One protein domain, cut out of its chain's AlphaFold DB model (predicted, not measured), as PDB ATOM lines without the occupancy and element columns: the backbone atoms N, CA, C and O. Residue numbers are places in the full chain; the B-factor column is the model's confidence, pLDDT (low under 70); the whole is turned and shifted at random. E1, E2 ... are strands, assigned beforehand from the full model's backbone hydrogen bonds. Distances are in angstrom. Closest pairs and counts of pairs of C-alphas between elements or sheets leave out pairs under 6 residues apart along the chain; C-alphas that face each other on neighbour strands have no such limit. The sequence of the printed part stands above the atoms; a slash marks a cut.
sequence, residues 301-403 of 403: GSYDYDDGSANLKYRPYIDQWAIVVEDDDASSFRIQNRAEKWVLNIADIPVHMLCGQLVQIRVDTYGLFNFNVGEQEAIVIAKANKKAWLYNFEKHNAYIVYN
ATOM      1  N   GLY A 301     162.289 201.050 183.726       78.44
ATOM      2  CA  GLY A 301     162.065 202.495 183.708       78.44
ATOM      3  C   GLY A 301     162.959 203.209 182.706       78.44
ATOM      4  O   GLY A 301     163.351 202.621 181.700       78.44
ATOM      5  N   SER A 302     163.258 204.476 182.972       78.56
ATOM      6  CA  SER A 302     164.015 205.335 182.067       78.56
ATOM      7  C   SER A 302     165.221 205.949 182.751       78.56
ATOM      8  O   SER A 302     165.197 206.254 183.944       78.56
ATOM      9  N   TYR A 303     166.278 206.125 181.978       74.50
ATOM     10  CA  TYR A 303     167.578 206.549 182.456       74.50
ATOM     11  C   TYR A 303     168.096 207.642 181.539       74.50
ATOM     12  O   TYR A 303     167.988 207.507 180.315       74.50
ATOM     13  N   ASP A 304     168.641 208.690 182.147       71.00
ATOM     14  CA  ASP A 304     169.528 209.600 181.448       71.00
ATOM     15  C   ASP A 304     170.792 208.809 181.141       71.00
ATOM     16  O   ASP A 304     171.344 208.099 181.992       71.00
ATOM     17  N   TYR A 305     171.181 208.826 179.879       63.09
ATOM     18  CA  TYR A 305     172.310 208.045 179.435       63.09
ATOM     19  C   TYR A 305     173.646 208.694 179.779       63.09
ATOM     20  O   TYR A 305     174.612 207.977 180.041       63.09
ATOM     21  N   ASP A 306     173.711 210.024 179.786       65.50
ATOM     22  CA  ASP A 306     174.972 210.758 179.865       65.50
ATOM     23  C   ASP A 306     175.631 210.603 181.238       65.50
ATOM     24  O   ASP A 306     176.857 210.518 181.340       65.50
ATOM     25  N   ASP A 307     174.829 210.502 182.299       62.44
ATOM     26  CA  ASP A 307     175.311 210.265 183.662       62.44
ATOM     27  C   ASP A 307     174.820 208.940 184.276       62.44
ATOM     28  O   ASP A 307     175.196 208.584 185.400       62.44
ATOM     29  N   GLY A 308     173.996 208.180 183.546       60.22
ATOM     30  CA  GLY A 308     173.365 206.955 184.032       60.22
ATOM     31  C   GLY A 308     172.351 207.205 185.158       60.22
ATOM     32  O   GLY A 308     171.848 206.272 185.794       60.22
ATOM     33  N   SER A 309     172.036 208.451 185.485       67.12
ATOM     34  CA  SER A 309     171.031 208.722 186.493       67.12
ATOM     35  C   SER A 309     169.694 208.152 186.021       67.12
ATOM     36  O   SER A 309     169.346 208.121 184.841       67.12
ATOM     37  N   ALA A 310     168.939 207.589 186.959       68.25
ATOM     38  CA  ALA A 310     167.598 207.187 186.595       68.25
ATOM     39  C   ALA A 310     166.716 208.416 186.568       68.25
ATOM     40  O   ALA A 310     166.452 208.984 187.627       68.25
ATOM     41  N   ASN A 311     166.175 208.714 185.392       71.19
ATOM     42  CA  ASN A 311     164.993 209.552 185.282       71.19
ATOM     43  C   ASN A 311     163.844 208.918 186.077       71.19
ATOM     44  O   ASN A 311     163.084 209.607 186.752       71.19
ATOM     45  N   LEU A 312     163.734 207.583 186.010       76.50
ATOM     46  CA  LEU A 312     162.702 206.804 186.680       76.50
ATOM     47  C   LEU A 312     163.106 205.332 186.826       76.50
ATOM     48  O   LEU A 312     163.540 204.697 185.868       76.50
ATOM     49  N   LYS A 313     162.896 204.761 188.016       76.31
ATOM     50  CA  LYS A 313     163.122 203.338 188.313       76.31
ATOM     51  C   LYS A 313     161.839 202.693 188.826       76.31
ATOM     52  O   LYS A 313     161.148 203.275 189.653       76.31
ATOM     53  N   TYR A 314     161.571 201.481 188.358       77.44
ATOM     54  CA  TYR A 314     160.524 200.593 188.846       77.44
ATOM     55  C   TYR A 314     161.112 199.233 189.192       77.44
ATOM     56  O   TYR A 314     161.778 198.606 188.371       77.44
ATOM     57  N   ARG A 315     160.820 198.759 190.394       76.06
ATOM     58  CA  ARG A 315     161.148 197.444 190.914       76.06
ATOM     59  C   ARG A 315     159.862 196.652 191.110       76.06
ATOM     60  O   ARG A 315     159.041 197.044 191.946       76.06
ATOM     61  N   PRO A 316     159.687 195.520 190.405       71.00
ATOM     62  CA  PRO A 316     158.570 194.626 190.660       71.00
ATOM     63  C   PRO A 316     158.487 194.264 192.143       71.00
ATOM     64  O   PRO A 316     159.514 194.062 192.792       71.00
ATOM     65  N   TYR A 317     157.262 194.176 192.660       70.75
ATOM     66  CA  TYR A 317     156.940 193.798 194.045       70.75
ATOM     67  C   TYR A 317     157.370 194.786 195.141       70.75
ATOM     68  O   TYR A 317     156.975 194.609 196.291       70.75
ATOM     69  N   ILE A 318     158.153 195.814 194.808       74.31
ATOM     70  CA  ILE A 318     158.586 196.860 195.745       74.31
ATOM     71  C   ILE A 318     157.827 198.155 195.461       74.31
ATOM     72  O   ILE A 318     157.315 198.787 196.384       74.31
ATOM     73  N   ASP A 319     157.727 198.525 194.187       70.50
ATOM     74  CA  ASP A 319     157.055 199.745 193.767       70.50
ATOM     75  C   ASP A 319     155.565 199.502 193.498       70.50
ATOM     76  O   ASP A 319     155.123 198.381 193.239       70.50
ATOM     77  N   GLN A 320     154.769 200.568 193.605       67.25
ATOM     78  CA  GLN A 320     153.329 200.454 193.839       67.25
ATOM     79  C   GLN A 320     152.552 199.685 192.764       67.25
ATOM     80  O   GLN A 320     151.603 198.999 193.141       67.25
ATOM     81  N   TRP A 321     152.889 199.819 191.470       72.00
ATOM     82  CA  TRP A 321     152.349 198.973 190.394       72.00
ATOM     83  C   TRP A 321     152.961 199.234 189.007       72.00
ATOM     84  O   TRP A 321     153.372 200.352 188.689       72.00
ATOM     85  N   ALA A 322     152.905 198.205 188.152       78.88
ATOM     86  CA  ALA A 322     153.072 198.306 186.705       78.88
ATOM     87  C   ALA A 322     151.984 197.505 185.971       78.88
ATOM     88  O   ALA A 322     151.444 196.543 186.519       78.88
ATOM     89  N   ILE A 323     151.665 197.911 184.742       78.56
ATOM     90  CA  ILE A 323     150.786 197.180 183.823       78.56
ATOM     91  C   ILE A 323     151.576 196.888 182.551       78.56
ATOM     92  O   ILE A 323     152.209 197.787 181.998       78.56
ATOM     93  N   VAL A 324     151.507 195.636 182.107       79.88
ATOM     94  CA  VAL A 324     151.910 195.224 180.764       79.88
ATOM     95  C   VAL A 324     150.626 194.903 180.007       79.88
ATOM     96  O   VAL A 324     149.814 194.119 180.501       79.88
ATOM     97  N   VAL A 325     150.424 195.540 178.860       80.38
ATOM     98  CA  VAL A 325     149.394 195.149 177.888       80.38
ATOM     99  C   VAL A 325     150.131 194.588 176.684       80.38
ATOM    100  O   VAL A 325     151.030 195.256 176.185       80.38
ATOM    101  N   GLU A 326     149.801 193.372 176.271       78.94
ATOM    102  CA  GLU A 326     150.369 192.713 175.093       78.94
ATOM    103  C   GLU A 326     149.219 192.440 174.120       78.94
ATOM    104  O   GLU A 326     148.241 191.797 174.506       78.94
ATOM    105  N   ASP A 327     149.355 192.939 172.895       79.00
ATOM    106  CA  ASP A 327     148.587 192.517 171.724       79.00
ATOM    107  C   ASP A 327     149.509 191.676 170.813       79.00
ATOM    108  O   ASP A 327     150.698 191.524 171.108       79.00
ATOM    109  N   ASP A 328     148.994 191.126 169.708       76.06
ATOM    110  CA  ASP A 328     149.772 190.231 168.828       76.06
ATOM    111  C   ASP A 328     151.045 190.900 168.258       76.06
ATOM    112  O   ASP A 328     152.073 190.241 168.101       76.06
ATOM    113  N   ASP A 329     151.004 192.216 168.017       78.94
ATOM    114  CA  ASP A 329     152.080 192.949 167.333       78.94
ATOM    115  C   ASP A 329     152.889 193.887 168.249       78.94
ATOM    116  O   ASP A 329     154.061 194.177 167.975       78.94
ATOM    117  N   ALA A 330     152.305 194.360 169.357       85.50
ATOM    118  CA  ALA A 330     152.931 195.353 170.230       85.50
ATOM    119  C   ALA A 330     152.595 195.161 171.716       85.50
ATOM    120  O   ALA A 330     151.541 194.651 172.089       85.50
ATOM    121  N   SER A 331     153.492 195.638 172.578       87.06
ATOM    122  CA  SER A 331     153.303 195.735 174.015       87.06
ATOM    123  C   SER A 331     153.358 197.183 174.502       87.06
ATOM    124  O   SER A 331     153.986 198.068 173.918       87.06
ATOM    125  N   SER A 332     152.665 197.437 175.607       88.19
ATOM    126  CA  SER A 332     152.720 198.690 176.351       88.19
ATOM    127  C   SER A 332     153.119 198.409 177.788       88.19
ATOM    128  O   SER A 332     152.518 197.574 178.466       88.19
ATOM    129  N   PHE A 333     154.114 199.142 178.270       88.31
ATOM    130  CA  PHE A 333     154.631 199.055 179.622       88.31
ATOM    131  C   PHE A 333     154.367 200.356 180.379       88.31
ATOM    132  O   PHE A 333     154.928 201.412 180.079       88.31
ATOM    133  N   ARG A 334     153.519 200.270 181.403       86.94
ATOM    134  CA  ARG A 334     153.113 201.406 182.231       86.94
ATOM    135  C   ARG A 334     153.599 201.241 183.660       86.94
ATOM    136  O   ARG A 334     153.342 200.217 184.285       86.94
ATOM    137  N   ILE A 335     154.195 202.294 184.210       84.75
ATOM    138  CA  ILE A 335     154.594 202.409 185.616       84.75
ATOM    139  C   ILE A 335     153.827 203.571 186.247       84.75
ATOM    140  O   ILE A 335     153.689 204.635 185.638       84.75
ATOM    141  N   GLN A 336     153.357 203.407 187.484       82.06
ATOM    142  CA  GLN A 336     152.741 204.511 188.216       82.06
ATOM    143  C   GLN A 336     153.105 204.522 189.703       82.06
ATOM    144  O   GLN A 336     153.043 203.511 190.400       82.06
ATOM    145  N   ASN A 337     153.382 205.727 190.204       76.50
ATOM    146  CA  ASN A 337     153.545 206.023 191.621       76.50
ATOM    147  C   ASN A 337     152.360 206.874 192.107       76.50
ATOM    148  O   ASN A 337     152.192 208.028 191.719       76.50
ATOM    149  N   ARG A 338     151.507 206.313 192.969       71.56
ATOM    150  CA  ARG A 338     150.366 207.022 193.577       71.56
ATOM    151  C   ARG A 338     150.788 207.967 194.701       71.56
ATOM    152  O   ARG A 338     150.078 208.943 194.922       71.56
ATOM    153  N   ALA A 339     151.891 207.692 195.406       75.25
ATOM    154  CA  ALA A 339     152.378 208.571 196.475       75.25
ATOM    155  C   ALA A 339     152.899 209.893 195.899       75.25
ATOM    156  O   ALA A 339     152.540 210.966 196.377       75.25
ATOM    157  N   GLU A 340     153.665 209.803 194.816       72.25
ATOM    158  CA  GLU A 340     154.251 210.952 194.116       72.25
ATOM    159  C   GLU A 340     153.368 211.466 192.962       72.25
ATOM    160  O   GLU A 340     153.691 212.463 192.325       72.25
ATOM    161  N   LYS A 341     152.213 210.823 192.735       83.44
ATOM    162  CA  LYS A 341     151.161 211.206 191.775       83.44
ATOM    163  C   LYS A 341     151.637 211.341 190.326       83.44
ATOM    164  O   LYS A 341     151.198 212.249 189.618       83.44
ATOM    165  N   TRP A 342     152.453 210.401 189.865       84.19
ATOM    166  CA  TRP A 342     152.929 210.385 188.486       84.19
ATOM    167  C   TRP A 342     152.749 209.043 187.777       84.19
ATOM    168  O   TRP A 342     152.582 207.997 188.410       84.19
ATOM    169  N   VAL A 343     152.780 209.087 186.441       85.25
ATOM    170  CA  VAL A 343     152.663 207.937 185.530       85.25
ATOM    171  C   VAL A 343     153.682 208.069 184.397       85.25
ATOM    172  O   VAL A 343     153.831 209.162 183.855       85.25
ATOM    173  N   LEU A 344     154.322 206.961 184.022       86.81
ATOM    174  CA  LEU A 344     155.073 206.795 182.776       86.81
ATOM    175  C   LEU A 344     154.448 205.644 181.981       86.81
ATOM    176  O   LEU A 344     154.251 204.558 182.522       86.81
ATOM    177  N   ASN A 345     154.151 205.880 180.711       89.44
ATOM    178  CA  ASN A 345     153.683 204.879 179.764       89.44
ATOM    179  C   ASN A 345     154.653 204.826 178.586       89.44
ATOM    180  O   ASN A 345     154.949 205.862 177.995       89.44
ATOM    181  N   ILE A 346     155.143 203.633 178.267       90.12
ATOM    182  CA  ILE A 346     155.937 203.370 177.070       90.12
ATOM    183  C   ILE A 346     155.131 202.373 176.245       90.12
ATOM    184  O   ILE A 346     154.973 201.226 176.657       90.12
ATOM    185  N   ALA A 347     154.566 202.836 175.140       90.12
ATOM    186  CA  ALA A 347     153.648 202.093 174.290       90.12
ATOM    187  C   ALA A 347     154.250 201.814 172.911       90.12
ATOM    188  O   ALA A 347     155.318 202.331 172.571       90.12
ATOM    189  N   ASP A 348     153.527 201.003 172.142       90.00
ATOM    190  CA  ASP A 348     153.863 200.605 170.773       90.00
ATOM    191  C   ASP A 348     155.204 199.853 170.673       90.00
ATOM    192  O   ASP A 348     155.870 199.888 169.647       90.00
ATOM    193  N   ILE A 349     155.616 199.157 171.741       88.62
ATOM    194  CA  ILE A 349     156.867 198.390 171.775       88.62
ATOM    195  C   ILE A 349     156.657 197.094 170.976       88.62
ATOM    196  O   ILE A 349     155.892 196.249 171.434       88.62
ATOM    197  N   PRO A 350     157.322 196.854 169.836       84.44
ATOM    198  CA  PRO A 350     157.051 195.651 169.045       84.44
ATOM    199  C   PRO A 350     157.347 194.364 169.831       84.44
ATOM    200  O   PRO A 350     158.357 194.273 170.526       84.44
ATOM    201  N   VAL A 351     156.498 193.338 169.741       78.62
ATOM    202  CA  VAL A 351     156.713 192.069 170.484       78.62
ATOM    203  C   VAL A 351     157.895 191.281 169.895       78.62
ATOM    204  O   VAL A 351     158.720 190.685 170.607       78.62
ATOM    205  N   HIS A 352     158.035 191.341 168.572       75.44
ATOM    206  CA  HIS A 352     159.111 190.715 167.812       75.44
ATOM    207  C   HIS A 352     160.188 191.740 167.447       75.44
ATOM    208  O   HIS A 352     160.247 192.241 166.330       75.44
ATOM    209  N   MET A 353     161.048 192.050 168.418       78.31
ATOM    210  CA  MET A 353     162.211 192.917 168.223       78.31
ATOM    211  C   MET A 353     163.515 192.134 168.112       78.31
ATOM    212  O   MET A 353     163.748 191.182 168.863       78.31
ATOM    213  N   LEU A 354     164.406 192.612 167.250       67.12
ATOM    214  CA  LEU A 354     165.786 192.149 167.137       67.12
ATOM    215  C   LEU A 354     166.747 193.198 167.691       67.12
ATOM    216  O   LEU A 354     166.536 194.392 167.510       67.12
ATOM    217  N   CYS A 355     167.841 192.774 168.326       65.44
ATOM    218  CA  CYS A 355     168.900 193.713 168.695       65.44
ATOM    219  C   CYS A 355     169.419 194.450 167.444       65.44
ATOM    220  O   CYS A 355     169.542 193.866 166.367       65.44
ATOM    221  N   GLY A 356     169.694 195.741 167.588       58.25
ATOM    222  CA  GLY A 356     170.006 196.660 166.500       58.25
ATOM    223  C   GLY A 356     168.780 197.251 165.802       58.25
ATOM    224  O   GLY A 356     168.897 198.317 165.213       58.25
ATOM    225  N   GLN A 357     167.597 196.640 165.888       72.06
ATOM    226  CA  GLN A 357     166.406 197.158 165.214       72.06
ATOM    227  C   GLN A 357     166.033 198.548 165.739       72.06
ATOM    228  O   GLN A 357     166.031 198.780 166.948       72.06
ATOM    229  N   LEU A 358     165.680 199.458 164.831       74.50
ATOM    230  CA  LEU A 358     164.968 200.668 165.213       74.50
ATOM    231  C   LEU A 358     163.493 200.371 165.408       74.50
ATOM    232  O   LEU A 358     162.860 199.728 164.571       74.50
ATOM    233  N   VAL A 359     162.946 200.904 166.484       82.50
ATOM    234  CA  VAL A 359     161.533 200.809 166.807       82.50
ATOM    235  C   VAL A 359     160.987 202.193 167.091       82.50
ATOM    236  O   VAL A 359     161.646 203.023 167.720       82.50
ATOM    237  N   GLN A 360     159.773 202.435 166.613       87.81
ATOM    238  CA  GLN A 360     158.985 203.575 167.053       87.81
ATOM    239  C   GLN A 360     158.301 203.178 168.352       87.81
ATOM    240  O   GLN A 360     157.605 202.170 168.401       87.81
ATOM    241  N   ILE A 361     158.530 203.953 169.402       91.38
ATOM    242  CA  ILE A 361     157.826 203.832 170.674       91.38
ATOM    243  C   ILE A 361     157.131 205.144 170.981       91.38
ATOM    244  O   ILE A 361     157.578 206.223 170.587       91.38
ATOM    245  N   ARG A 362     156.056 205.069 171.754       91.94
ATOM    246  CA  ARG A 362     155.362 206.252 172.250       91.94
ATOM    247  C   ARG A 362     155.582 206.390 173.738       91.94
ATOM    248  O   ARG A 362     155.368 205.448 174.496       91.94
ATOM    249  N   VAL A 363     156.006 207.573 174.158       91.19
ATOM    250  CA  VAL A 363     156.305 207.861 175.556       91.19
ATOM    251  C   VAL A 363     155.338 208.915 176.071       91.19
ATOM    252  O   VAL A 363     155.386 210.065 175.647       91.19
ATOM    253  N   ASP A 364     154.500 208.544 177.034       90.12
ATOM    254  CA  ASP A 364     153.551 209.456 177.672       90.12
ATOM    255  C   ASP A 364     153.821 209.550 179.170       90.12
ATOM    256  O   ASP A 364     154.107 208.552 179.838       90.12
ATOM    257  N   THR A 365     153.681 210.752 179.729       88.88
ATOM    258  CA  THR A 365     153.799 210.951 181.176       88.88
ATOM    259  C   THR A 365     152.684 211.811 181.747       88.88
ATOM    260  O   THR A 365     152.072 212.632 181.066       88.88
ATOM    261  N   TYR A 366     152.428 211.627 183.039       85.56
ATOM    262  CA  TYR A 366     151.587 212.505 183.844       85.56
ATOM    263  C   TYR A 366     152.318 212.827 185.145       85.56
ATOM    264  O   TYR A 366     152.840 211.919 185.787       85.56
ATOM    265  N   GLY A 367     152.357 214.100 185.547       80.31
ATOM    266  CA  GLY A 367     152.996 214.543 186.796       80.31
ATOM    267  C   GLY A 367     154.534 214.581 186.784       80.31
ATOM    268  O   GLY A 367     155.121 215.027 187.764       80.31
ATOM    269  N   LEU A 368     155.188 214.168 185.689       73.31
ATOM    270  CA  LEU A 368     156.638 214.273 185.483       73.31
ATOM    271  C   LEU A 368     156.942 215.465 184.572       73.31
ATOM    272  O   LEU A 368     156.894 215.357 183.352       73.31
ATOM    273  N   PHE A 369     157.245 216.621 185.160       61.38
ATOM    274  CA  PHE A 369     157.296 217.891 184.421       61.38
ATOM    275  C   PHE A 369     158.531 218.105 183.525       61.38
ATOM    276  O   PHE A 369     158.616 219.152 182.902       61.38
ATOM    277  N   ASN A 370     159.445 217.136 183.401       69.81
ATOM    278  CA  ASN A 370     160.678 217.253 182.604       69.81
ATOM    279  C   ASN A 370     161.045 215.943 181.882       69.81
ATOM    280  O   ASN A 370     162.214 215.575 181.803       69.81
ATOM    281  N   PHE A 371     160.050 215.198 181.406       75.44
ATOM    282  CA  PHE A 371     160.281 213.945 180.692       75.44
ATOM    283  C   PHE A 371     160.059 214.134 179.190       75.44
ATOM    284  O   PHE A 371     159.095 214.781 178.783       75.44
ATOM    285  N   ASN A 372     160.932 213.562 178.362       77.44
ATOM    286  CA  ASN A 372     160.755 213.585 176.911       77.44
ATOM    287  C   ASN A 372     159.544 212.716 176.540       77.44
ATOM    288  O   ASN A 372     159.583 211.501 176.729       77.44
ATOM    289  N   VAL A 373     158.474 213.342 176.043       85.81
ATOM    290  CA  VAL A 373     157.211 212.688 175.653       85.81
ATOM    291  C   VAL A 373     156.988 212.746 174.142       85.81
ATOM    292  O   VAL A 373     157.597 213.565 173.454       85.81
ATOM    293  N   GLY A 374     156.090 211.901 173.645       89.12
ATOM    294  CA  GLY A 374     155.714 211.791 172.239       89.12
ATOM    295  C   GLY A 374     156.262 210.537 171.566       89.12
ATOM    296  O   GLY A 374     156.778 209.630 172.226       89.12
ATOM    297  N   GLU A 375     156.122 210.497 170.243       90.06
ATOM    298  CA  GLU A 375     156.727 209.469 169.395       90.06
ATOM    299  C   GLU A 375     158.247 209.607 169.408       90.06
ATOM    300  O   GLU A 375     158.802 210.708 169.332       90.06
ATOM    301  N   GLN A 376     158.916 208.475 169.572       88.31
ATOM    302  CA  GLN A 376     160.353 208.391 169.714       88.31
ATOM    303  C   GLN A 376     160.882 207.187 168.956       88.31
ATOM    304  O   GLN A 376     160.436 206.061 169.150       88.31
ATOM    305  N   GLU A 377     161.925 207.431 168.177       84.81
ATOM    306  CA  GLU A 377     162.721 206.371 167.592       84.81
ATOM    307  C   GLU A 377     163.754 205.885 168.615       84.81
ATOM    308  O   GLU A 377     164.524 206.672 169.178       84.81
ATOM    309  N   ALA A 378     163.767 204.583 168.874       83.50
ATOM    310  CA  ALA A 378     164.729 203.958 169.764       83.50
ATOM    311  C   ALA A 378     165.361 202.735 169.101       83.50
ATOM    312  O   ALA A 378     164.696 201.982 168.396       83.50
ATOM    313  N   ILE A 379     166.648 202.508 169.350       75.69
ATOM    314  CA  ILE A 379     167.310 201.269 168.957       75.69
ATOM    315  C   ILE A 379     167.125 200.217 170.046       75.69
ATOM    316  O   ILE A 379     167.296 200.502 171.233       75.69
ATOM    317  N   VAL A 380     166.824 198.987 169.649       78.88
ATOM    318  CA  VAL A 380     166.819 197.828 170.537       78.88
ATOM    319  C   VAL A 380     168.268 197.444 170.808       78.88
ATOM    320  O   VAL A 380     168.950 196.865 169.971       78.88
ATOM    321  N   ILE A 381     168.767 197.779 171.985       72.12
ATOM    322  CA  ILE A 381     170.135 197.481 172.402       72.12
ATOM    323  C   ILE A 381     170.296 196.006 172.780       72.12
ATOM    324  O   ILE A 381     171.284 195.367 172.427       72.12
ATOM    325  N   ALA A 382     169.341 195.471 173.539       71.38
ATOM    326  CA  ALA A 382     169.413 194.125 174.088       71.38
ATOM    327  C   ALA A 382     168.012 193.551 174.323       71.38
ATOM    328  O   ALA A 382     167.050 194.299 174.519       71.38
ATOM    329  N   LYS A 383     167.925 192.216 174.369       75.44
ATOM    330  CA  LYS A 383     166.739 191.472 174.809       75.44
ATOM    331  C   LYS A 383     167.141 190.278 175.672       75.44
ATOM    332  O   LYS A 383     168.027 189.512 175.305       75.44
ATOM    333  N   ALA A 384     166.492 190.124 176.823       71.50
ATOM    334  CA  ALA A 384     166.716 189.014 177.752       71.50
ATOM    335  C   ALA A 384     165.559 188.909 178.752       71.50
ATOM    336  O   ALA A 384     165.095 189.928 179.252       71.50
ATOM    337  N   ASN A 385     165.128 187.689 179.094       70.69
ATOM    338  CA  ASN A 385     164.163 187.422 180.175       70.69
ATOM    339  C   ASN A 385     162.895 188.303 180.135       70.69
ATOM    340  O   ASN A 385     162.497 188.861 181.156       70.69
ATOM    341  N   LYS A 386     162.274 188.421 178.952       76.06
ATOM    342  CA  LYS A 386     161.115 189.291 178.683       76.06
ATOM    343  C   LYS A 386     161.354 190.786 178.930       76.06
ATOM    344  O   LYS A 386     160.490 191.511 179.425       76.06
ATOM    345  N   LYS A 387     162.573 191.244 178.664       79.31
ATOM    346  CA  LYS A 387     162.938 192.654 178.714       79.31
ATOM    347  C   LYS A 387     163.533 193.089 177.403       79.31
ATOM    348  O   LYS A 387     164.329 192.350 176.821       79.31
ATOM    349  N   ALA A 388     163.239 194.326 177.041       82.62
ATOM    350  CA  ALA A 388     163.937 195.043 175.997       82.62
ATOM    351  C   ALA A 388     164.642 196.265 176.589       82.62
ATOM    352  O   ALA A 388     164.098 196.976 177.440       82.62
ATOM    353  N   TRP A 389     165.864 196.493 176.119       82.12
ATOM    354  CA  TRP A 389     166.608 197.720 176.351       82.12
ATOM    355  C   TRP A 389     166.508 198.536 175.081       82.12
ATOM    356  O   TRP A 389     166.975 198.096 174.033       82.12
ATOM    357  N   LEU A 390     165.885 199.697 175.178       85.00
ATOM    358  CA  LEU A 390     165.706 200.614 174.068       85.00
ATOM    359  C   LEU A 390     166.526 201.867 174.342       85.00
ATOM    360  O   LEU A 390     166.643 202.286 175.494       85.00
ATOM    361  N   TYR A 391     167.076 202.484 173.308       80.38
ATOM    362  CA  TYR A 391     167.810 203.730 173.466       80.38
ATOM    363  C   TYR A 391     167.521 204.718 172.358       80.38
ATOM    364  O   TYR A 391     167.631 204.404 171.175       80.38
ATOM    365  N   ASN A 392     167.175 205.929 172.770       82.62
ATOM    366  CA  ASN A 392     166.971 207.054 171.887       82.62
ATOM    367  C   ASN A 392     168.250 207.902 171.846       82.62
ATOM    368  O   ASN A 392     168.627 208.513 172.847       82.62
ATOM    369  N   PHE A 393     168.869 207.963 170.667       70.06
ATOM    370  CA  PHE A 393     170.078 208.751 170.414       70.06
ATOM    371  C   PHE A 393     169.867 210.243 170.556       70.06
ATOM    372  O   PHE A 393     170.656 210.914 171.203       70.06
ATOM    373  N   GLU A 394     168.819 210.777 169.936       75.00
ATOM    374  CA  GLU A 394     168.599 212.222 169.893       75.00
ATOM    375  C   GLU A 394     168.306 212.794 171.278       75.00
ATOM    376  O   GLU A 394     168.616 213.948 171.566       75.00
ATOM    377  N   LYS A 395     167.667 211.985 172.124       79.38
ATOM    378  CA  LYS A 395     167.249 212.368 173.472       79.38
ATOM    379  C   LYS A 395     168.198 211.893 174.560       79.38
ATOM    380  O   LYS A 395     167.941 212.224 175.710       79.38
ATOM    381  N   HIS A 396     169.226 211.115 174.216       75.25
ATOM    382  CA  HIS A 396     170.148 210.506 175.175       75.25
ATOM    383  C   HIS A 396     169.420 209.760 176.312       75.25
ATOM    384  O   HIS A 396     169.835 209.778 177.464       75.25
ATOM    385  N   ASN A 397     168.321 209.071 175.983       80.00
ATOM    386  CA  ASN A 397     167.480 208.375 176.958       80.00
ATOM    387  C   ASN A 397     167.478 206.870 176.699       80.00
ATOM    388  O   ASN A 397     167.207 206.426 175.583       80.00
ATOM    389  N   ALA A 398     167.698 206.080 177.749       80.06
ATOM    390  CA  ALA A 398     167.497 204.635 177.715       80.06
ATOM    391  C   ALA A 398     166.177 204.243 178.390       80.06
ATOM    392  O   ALA A 398     165.767 204.843 179.387       80.06
ATOM    393  N   TYR A 399     165.545 203.193 177.875       84.81
ATOM    394  CA  TYR A 399     164.336 202.585 178.412       84.81
ATOM    395  C   TYR A 399     164.577 201.098 178.659       84.81
ATOM    396  O   TYR A 399     165.052 200.381 177.782       84.81
ATOM    397  N   ILE A 400     164.235 200.623 179.853       83.19
ATOM    398  CA  ILE A 400     164.233 199.199 180.196       83.19
ATOM    399  C   ILE A 400     162.782 198.811 180.427       83.19
ATOM    400  O   ILE A 400     162.185 199.197 181.436       83.19
ATOM    401  N   VAL A 401     162.214 198.079 179.476       84.69
ATOM    402  CA  VAL A 401     160.781 197.767 179.418       84.69
ATOM    403  C   VAL A 401     160.546 196.268 179.432       84.69
ATOM    404  O   VAL A 401     161.441 195.487 179.113       84.69
ATOM    405  N   TYR A 402     159.342 195.871 179.834       80.94
ATOM    406  CA  TYR A 402     158.891 194.495 179.680       80.94
ATOM    407  C   TYR A 402     158.498 194.246 178.220       80.94
ATOM    408  O   TYR A 402     157.782 195.063 177.640       80.94
ATOM    409  N   ASN A 403     158.992 193.157 177.632       72.38
ATOM    410  CA  ASN A 403     158.744 192.782 176.240       72.38
ATOM    411  C   ASN A 403     158.978 191.298 175.964       72.38
ATOM    412  O   ASN A 403     160.091 190.808 176.274       72.38
TER     413      ASN A 403
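Overview. This is residues 301 to 403 of the 403 residues of an uncharacterized protein of Bacteroidales bacterium CF (UniProt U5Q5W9). What shape does the sheet take? One long sheet folds back on itself at the bent strand E7 into two leaves, E2 E1 E9 E8 and E6 E5 E4 E3, which lie face to face with their strands crossed. What is it made of? The 103 printed residues hold nine named strands, E1 to E9 along the chain, and no named helix; the class is all strand. The order is E2 E1 E9 E8 E7 E6 E5 E4 E3, antiparallel throughout. How large is it? It is compact, with a radius of gyration of the C-alphas of 12.7 A and spans of 36 by 30 by 22 A.

Along the chain. Where is one leaf? E1 is residues 301 to 304, from C-alpha 301 at (162.065, 202.495, 183.708), E2 is residues 310 to 314, E8 is residues 387 to 392, and E9 is residues 397 to 402, ending with C-alpha 402 at (158.891, 194.495, 179.680). Where are the other strands? E3 is residues 322 to 326, E4 330 to 337, 23.9 A long, E5 342 to 350, 24.7 A, E6 358 to 366, 25.8 A, and E7 374 to 384, 25.9 A.

Arrangement. How does the hinge work? E7 bends by 71 degrees at residue 381; it pairs with E6 over 374 to 379, N 361 and O 376 being 2.9 A apart, and with E8 over 379 to 384, N 381 and O 389 being 2.7 A apart. Which strands form a meander? E3 to E9 do, each the antiparallel neighbour of the one before. Where do the leaves come near? The closest C-alphas of E4 and E9, Phe 333 and Tyr 402, are 6.2 A apart. Do the edge strands meet? E2 and E3 are only just apart, at 8.1 A.

Size, cuts and confidence. Is anything missing? The printed part has no cut, and no link is long. Where is confidence low? Residues 305 to 310, 320, 354 to 356 and 369 to 370 are under 70.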